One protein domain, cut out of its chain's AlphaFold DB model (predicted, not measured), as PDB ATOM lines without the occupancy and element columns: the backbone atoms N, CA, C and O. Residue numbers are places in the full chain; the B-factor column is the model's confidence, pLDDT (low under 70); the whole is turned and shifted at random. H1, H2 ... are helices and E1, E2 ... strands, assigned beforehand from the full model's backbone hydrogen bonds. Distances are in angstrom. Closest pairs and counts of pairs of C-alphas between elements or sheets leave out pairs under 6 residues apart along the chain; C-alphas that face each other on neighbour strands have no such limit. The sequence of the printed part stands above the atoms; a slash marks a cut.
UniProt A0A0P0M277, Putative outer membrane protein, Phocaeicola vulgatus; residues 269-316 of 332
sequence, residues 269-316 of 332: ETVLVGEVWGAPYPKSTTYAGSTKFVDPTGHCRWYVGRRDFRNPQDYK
ATOM      1  N   GLU A 269     -33.818 -58.232 -10.915       97.75
ATOM      2  CA  GLU A 269     -34.267 -58.760  -9.617       97.75
ATOM      3  C   GLU A 269     -34.366 -57.717  -8.499       97.75
ATOM      4  O   GLU A 269     -35.041 -57.952  -7.505       97.75
ATOM      5  N   THR A 270     -33.714 -56.565  -8.652       97.38
ATOM      6  CA  THR A 270     -33.787 -55.468  -7.682       97.38
ATOM      7  C   THR A 270     -34.700 -54.351  -8.176       97.38
ATOM      8  O   THR A 270     -35.535 -53.853  -7.429       97.38
ATOM      9  N   VAL A 271     -34.591 -53.975  -9.452       97.44
ATOM     10  CA  VAL A 271     -35.316 -52.836 -10.037       97.44
ATOM     11  C   VAL A 271     -36.756 -53.186 -10.429       97.44
ATOM     12  O   VAL A 271     -37.613 -52.304 -10.468       97.44
ATOM     13  N   LEU A 272     -37.049 -54.452 -10.747       98.00
ATOM     14  CA  LEU A 272     -38.388 -54.919 -11.135       98.00
ATOM     15  C   LEU A 272     -39.109 -55.651  -9.989       98.00
ATOM     16  O   LEU A 272     -39.990 -56.474 -10.238       98.00
ATOM     17  N   VAL A 273     -38.768 -55.323  -8.744       97.62
ATOM     18  CA  VAL A 273     -39.443 -55.809  -7.537       97.62
ATOM     19  C   VAL A 273     -39.956 -54.615  -6.740       97.62
ATOM     20  O   VAL A 273     -39.226 -53.664  -6.480       97.62
ATOM     21  N   GLY A 274     -41.225 -54.668  -6.344       96.75
ATOM     22  CA  GLY A 274     -41.861 -53.629  -5.541       96.75
ATOM     23  C   GLY A 274     -42.813 -52.730  -6.322       96.75
ATOM     24  O   GLY A 274     -43.266 -53.040  -7.429       96.75
ATOM     25  N   GLU A 275     -43.199 -51.648  -5.661       98.12
ATOM     26  CA  GLU A 275     -44.248 -50.739  -6.104       98.12
ATOM     27  C   GLU A 275     -43.782 -49.866  -7.271       98.12
ATOM     28  O   GLU A 275     -42.628 -49.449  -7.368       98.12
ATOM     29  N   VAL A 276     -44.716 -49.571  -8.167       98.56
ATOM     30  CA  VAL A 276     -44.539 -48.653  -9.283       98.56
ATOM     31  C   VAL A 276     -45.343 -47.403  -8.979       98.56
ATOM     32  O   VAL A 276     -46.556 -47.469  -8.768       98.56
ATOM     33  N   TRP A 277     -44.657 -46.270  -9.006       98.88
ATOM     34  CA  TRP A 277     -45.223 -44.954  -8.743       98.88
ATOM     35  C   TRP A 277     -45.331 -44.129 -10.031       98.88
ATOM     36  O   TRP A 277     -44.599 -44.361 -11.001       98.88
ATOM     37  N   GLY A 278     -46.268 -43.188 -10.042       98.88
ATOM     38  CA  GLY A 278     -46.509 -42.190 -11.079       98.88
ATOM     39  C   GLY A 278     -46.197 -40.772 -10.594       98.88
ATOM     40  O   GLY A 278     -45.496 -40.584  -9.605       98.88
ATOM     41  N   ALA A 279     -46.705 -39.772 -11.303       98.88
ATOM     42  CA  ALA A 279     -46.462 -38.363 -11.037       98.88
ATOM     43  C   ALA A 279     -46.929 -37.937  -9.628       98.88
ATOM     44  O   ALA A 279     -47.876 -38.530  -9.090       98.88
ATOM     45  N   PRO A 280     -46.266 -36.930  -9.032       98.75
ATOM     46  CA  PRO A 280     -46.659 -36.345  -7.754       98.75
ATOM     47  C   PRO A 280     -47.861 -35.401  -7.912       98.75
ATOM     48  O   PRO A 280     -47.911 -34.599  -8.842       98.75
ATOM     49  N   TYR A 281     -48.809 -35.454  -6.972       98.69
ATOM     50  CA  TYR A 281     -49.980 -34.565  -6.925       98.69
ATOM     51  C   TYR A 281     -50.202 -33.961  -5.525       98.69
ATOM     52  O   TYR A 281     -51.263 -34.159  -4.931       98.69
ATOM     53  N   PRO A 282     -49.244 -33.194  -4.968       98.00
ATOM     54  CA  PRO A 282     -49.340 -32.672  -3.597       98.00
ATOM     55  C   PRO A 282     -50.481 -31.663  -3.390       98.00
ATOM     56  O   PRO A 282     -50.888 -31.414  -2.260       98.00
ATOM     57  N   LYS A 283     -51.003 -31.078  -4.476       97.50
ATOM     58  CA  LYS A 283     -52.124 -30.124  -4.458       97.50
ATOM     59  C   LYS A 283     -53.474 -30.752  -4.817       97.50
ATOM     60  O   LYS A 283     -54.477 -30.044  -4.821       97.50
ATOM     61  N   SER A 284     -53.510 -32.046  -5.151       98.38
ATOM     62  CA  SER A 284     -54.764 -32.730  -5.479       98.38
ATOM     63  C   SER A 284     -55.606 -32.912  -4.223       98.38
ATOM     64  O   SER A 284     -55.145 -33.428  -3.205       98.38
ATOM     65  N   THR A 285     -56.864 -32.501  -4.316       98.12
ATOM     66  CA  THR A 285     -57.845 -32.625  -3.235       98.12
ATOM     67  C   THR A 285     -58.428 -34.033  -3.136       98.12
ATOM     68  O   THR A 285     -58.886 -34.429  -2.064       98.12
ATOM     69  N   THR A 286     -58.386 -34.817  -4.219       97.94
ATOM     70  CA  THR A 286     -58.938 -36.180  -4.259       97.94
ATOM     71  C   THR A 286     -57.877 -37.276  -4.164       97.94
ATOM     72  O   THR A 286     -58.249 -38.438  -3.979       97.94
ATOM     73  N   TYR A 287     -56.578 -36.944  -4.248       98.50
ATOM     74  CA  TYR A 287     -55.466 -37.903  -4.284       98.50
ATOM     75  C   TYR A 287     -55.592 -38.984  -3.211       98.50
ATOM     76  O   TYR A 287     -55.668 -40.164  -3.549       98.50
ATOM     77  N   ALA A 288     -55.682 -38.590  -1.936       97.00
ATOM     78  CA  ALA A 288     -55.678 -39.523  -0.808       97.00
ATOM     79  C   ALA A 288     -56.878 -40.486  -0.816       97.00
ATOM     80  O   ALA A 288     -56.760 -41.610  -0.339       97.00
ATOM     81  N   GLY A 289     -58.021 -40.054  -1.362       97.06
ATOM     82  CA  GLY A 289     -59.218 -40.888  -1.502       97.06
ATOM     83  C   GLY A 289     -59.269 -41.705  -2.798       97.06
ATOM     84  O   GLY A 289     -60.076 -42.625  -2.893       97.06
ATOM     85  N   SER A 290     -58.434 -41.373  -3.789       97.38
ATOM     86  CA  SER A 290     -58.488 -41.960  -5.137       97.38
ATOM     87  C   SER A 290     -57.334 -42.918  -5.425       97.38
ATOM     88  O   SER A 290     -57.519 -43.886  -6.165       97.38
ATOM     89  N   THR A 291     -56.144 -42.676  -4.865       98.50
ATOM     90  CA  THR A 291     -55.008 -43.598  -4.994       98.50
ATOM     91  C   THR A 291     -55.281 -44.878  -4.204       98.50
ATOM     92  O   THR A 291     -55.802 -44.835  -3.092       98.50
ATOM     93  N   LYS A 292     -54.908 -46.041  -4.749       98.38
ATOM     94  CA  LYS A 292     -55.048 -47.324  -4.032       98.38
ATOM     95  C   LYS A 292     -54.129 -47.418  -2.814       98.38
ATOM     96  O   LYS A 292     -54.487 -48.063  -1.836       98.38
ATOM     97  N   PHE A 293     -52.957 -46.793  -2.896       97.75
ATOM     98  CA  PHE A 293     -51.986 -46.711  -1.811       97.75
ATOM     99  C   PHE A 293     -51.426 -45.292  -1.761       97.75
ATOM    100  O   PHE A 293     -51.056 -44.723  -2.792       97.75
ATOM    101  N   VAL A 294     -51.412 -44.707  -0.565       98.31
ATOM    102  CA  VAL A 294     -50.786 -43.403  -0.327       98.31
ATOM    103  C   VAL A 294     -49.275 -43.586  -0.379       98.31
ATOM    104  O   VAL A 294     -48.750 -44.538   0.193       98.31
ATOM    105  N   ASP A 295     -48.592 -42.679  -1.072       98.50
ATOM    106  CA  ASP A 295     -47.137 -42.680  -1.189       98.50
ATOM    107  C   ASP A 295     -46.463 -42.612   0.189       98.50
ATOM    108  O   ASP A 295     -46.574 -41.584   0.867       98.50
ATOM    109  N   PRO A 296     -45.735 -43.666   0.610       97.94
ATOM    110  CA  PRO A 296     -45.135 -43.722   1.937       97.94
ATOM    111  C   PRO A 296     -43.991 -42.716   2.115       97.94
ATOM    112  O   PRO A 296     -43.589 -42.457   3.245       97.94
ATOM    113  N   THR A 297     -43.472 -42.139   1.027       97.88
ATOM    114  CA  THR A 297     -42.436 -41.093   1.084       97.88
ATOM    115  C   THR A 297     -43.002 -39.703   1.380       97.88
ATOM    116  O   THR A 297     -42.248 -38.785   1.675       97.88
ATOM    117  N   GLY A 298     -44.328 -39.532   1.325       97.75
ATOM    118  CA  GLY A 298     -44.978 -38.241   1.558       97.75
ATOM    119  C   GLY A 298     -44.966 -37.287   0.358       97.75
ATOM    120  O   GLY A 298     -45.513 -36.193   0.462       97.75
ATOM    121  N   HIS A 299     -44.424 -37.686  -0.799       98.38
ATOM    122  CA  HIS A 299     -44.359 -36.845  -2.005       98.38
ATOM    123  C   HIS A 299     -45.622 -36.909  -2.889       98.38
ATOM    124  O   HIS A 299     -45.646 -36.368  -3.995       98.38
ATOM    125  N   CYS A 300     -46.688 -37.556  -2.404       98.44
ATOM    126  CA  CYS A 300     -47.987 -37.669  -3.075       98.44
ATOM    127  C   CYS A 300     -47.913 -38.264  -4.494       98.44
ATOM    128  O   CYS A 300     -48.682 -37.871  -5.375       98.44
ATOM    129  N   ARG A 301     -46.997 -39.210  -4.743       98.81
ATOM    130  CA  ARG A 301     -46.923 -39.924  -6.026       98.81
ATOM    131  C   ARG A 301     -48.130 -40.841  -6.212       98.81
ATOM    132  O   ARG A 301     -48.601 -41.474  -5.266       98.81
ATOM    133  N   TRP A 302     -48.644 -40.937  -7.435       98.88
ATOM    134  CA  TRP A 302     -49.767 -41.828  -7.750       98.88
ATOM    135  C   TRP A 302     -49.348 -43.303  -7.703       98.88
ATOM    136  O   TRP A 302     -48.398 -43.685  -8.384       98.88
ATOM    137  N   TYR A 303     -50.050 -44.155  -6.949       98.88
ATOM    138  CA  TYR A 303     -49.772 -45.593  -6.984       98.88
ATOM    139  C   TYR A 303     -50.244 -46.186  -8.311       98.88
ATOM    140  O   TYR A 303     -51.418 -46.071  -8.662       98.88
ATOM    141  N   VAL A 304     -49.362 -46.881  -9.025       98.75
ATOM    142  CA  VAL A 304     -49.670 -47.477 -10.335       98.75
ATOM    143  C   VAL A 304     -49.935 -48.971 -10.196       98.75
ATOM    144  O   VAL A 304     -50.924 -49.490 -10.711       98.75
ATOM    145  N   GLY A 305     -49.049 -49.677  -9.498       98.25
ATOM    146  CA  GLY A 305     -49.073 -51.131  -9.407       98.25
ATOM    147  C   GLY A 305     -47.813 -51.679  -8.754       98.25
ATOM    148  O   GLY A 305     -47.093 -50.959  -8.073       98.25
ATOM    149  N   ARG A 306     -47.529 -52.959  -8.987       97.94
ATOM    150  CA  ARG A 306     -46.379 -53.664  -8.415       97.94
ATOM    151  C   ARG A 306     -45.801 -54.654  -9.415       97.94
ATOM    152  O   ARG A 306     -46.533 -55.185 -10.247       97.94
ATOM    153  N   ARG A 307     -44.501 -54.923  -9.302       98.12
ATOM    154  CA  ARG A 307     -43.832 -56.063  -9.939       98.12
ATOM    155  C   ARG A 307     -43.177 -56.955  -8.885       98.12
ATOM    156  O   ARG A 307     -42.882 -56.495  -7.782       98.12
ATOM    157  N   ASP A 308     -42.987 -58.218  -9.235       97.88
ATOM    158  CA  ASP A 308     -42.348 -59.229  -8.390       97.88
ATOM    159  C   ASP A 308     -41.507 -60.161  -9.273       97.88
ATOM    160  O   ASP A 308     -41.897 -61.284  -9.589       97.88
ATOM    161  N   PHE A 309     -40.408 -59.620  -9.808       98.44
ATOM    162  CA  PHE A 309     -39.504 -60.345 -10.699       98.44
ATOM    163  C   PHE A 309     -38.834 -61.517  -9.971       98.44
ATOM    164  O   PHE A 309     -38.153 -61.334  -8.962       98.44
ATOM    165  N   ARG A 310     -38.983 -62.728 -10.509       98.19
ATOM    166  CA  ARG A 310     -38.491 -63.968  -9.901       98.19
ATOM    167  C   ARG A 310     -37.074 -64.274 -10.368       98.19
ATOM    168  O   ARG A 310     -36.824 -64.453 -11.559       98.19
ATOM    169  N   ASN A 311     -36.153 -64.402  -9.420       96.81
ATOM    170  CA  ASN A 311     -34.783 -64.831  -9.682       96.81
ATOM    171  C   ASN A 311     -34.633 -66.346  -9.409       96.81
ATOM    172  O   ASN A 311     -34.896 -66.760  -8.279       96.81
ATOM    173  N   PRO A 312     -34.202 -67.183 -10.379       96.31
ATOM    174  CA  PRO A 312     -33.712 -66.826 -11.718       96.31
ATOM    175  C   PRO A 312     -34.745 -66.884 -12.854       96.31
ATOM    176  O   PRO A 312     -34.377 -66.607 -13.995       96.31
ATOM    177  N   GLN A 313     -35.998 -67.268 -12.592       96.75
ATOM    178  CA  GLN A 313     -36.966 -67.638 -13.635       96.75
ATOM    179  C   GLN A 313     -37.214 -66.532 -14.669       96.75
ATOM    180  O   GLN A 313     -37.163 -66.807 -15.863       96.75
ATOM    181  N   ASP A 314     -37.430 -65.286 -14.246       98.19
ATOM    182  CA  ASP A 314     -37.842 -64.206 -15.154       98.19
ATOM    183  C   ASP A 314     -36.675 -63.597 -15.953       98.19
ATOM    184  O   ASP A 314     -36.892 -62.786 -16.855       98.19
ATOM    185  N   TYR A 315     -35.431 -64.034 -15.706       97.69
ATOM    186  CA  TYR A 315     -34.297 -63.685 -16.570       97.69
ATOM    187  C   TYR A 315     -34.346 -64.376 -17.934       97.69
ATOM    188  O   TYR A 315     -33.615 -63.971 -18.841       97.69
ATOM    189  N   LYS A 316     -35.161 -65.425 -18.086       95.94
ATOM    190  CA  LYS A 316     -35.304 -66.179 -19.329       95.94
ATOM    191  C   LYS A 316     -36.778 -66.345 -19.646       95.94
ATOM    192  O   LYS A 316     -37.542 -66.871 -18.845       95.94
TER     193      LYS A 316
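What this domain is: This is residues 269 to 316 of the 332 residues of the protein "Putative outer membrane protein" of Phocaeicola vulgatus (UniProt A0A0P0M277). The model is a long, narrow ribbon of two antiparallel strands, E1 and E2, side by side, with a wide loop at one end that holds the one small helix, H1. Both ends of the printed part lie toward the other end of the ribbon, where residues 309 to 316 run on past E2. The printed part has 48 residues, with two named strands and one named helix in the order E1, H1, E2; the two strands make one antiparallel sheet, order E1 - E2. The class is mostly strand, though under half of the printed residues are in named elements. The whole is loose, with a radius of gyration of the C-alphas of 13.6 A, and its outline is a rod whose C-alphas span 43 by 15 by 14 A.

Where its parts are: Strand E1 is residues 273 to 280, 20.8 A from first to last C-alpha; it begins at C-alpha 273 at (-39.443, -55.809, -7.537). Strand E2 is residues 301 to 308, 20.0 A long in the same measure, and ends at C-alpha 308 at (-42.348, -59.229, -8.390). E2 bends by 59 degrees at residue 304. Helix H1 is residues 287 to 290, with C-alpha 287 at (-55.466, -37.903, -4.284).

How they stand to each other: E1 and E2 are antiparallel neighbours, with an angle of 163 degrees between their N-to-C directions. C-alphas that face each other include 273 and 308, 4.6 A apart, at one end of the pair, and 280 and 301, 4.0 A apart, at the other. Among the backbone pairs within hydrogen-bond range are N 276 and O 305 at 2.8 A, and N 302 and O 279 at 3.0 A. The closest C-alphas of H1 and E2 are those of Tyr 287 and Trp 302, 7.7 A apart, while the centres of the two elements are 14.7 A apart. H1 is too short for any pair of O i and N i+4 inside it; its one pair of O i and N i+3 is within hydrogen-bond range.

The domain as a whole: The two C-alphas farthest apart are those of Thr 285 and Lys 316, at 43.5 A. The first and last printed C-alphas, of Glu 269 and Lys 316, are 12.3 A apart. The printed part has no cut. The link from E1 to H1 has 6 residues and the link from H1 to E2 has 10; both are short but not tight. The mean pLDDT of the printed part is 98.0, and no printed residue is under 70.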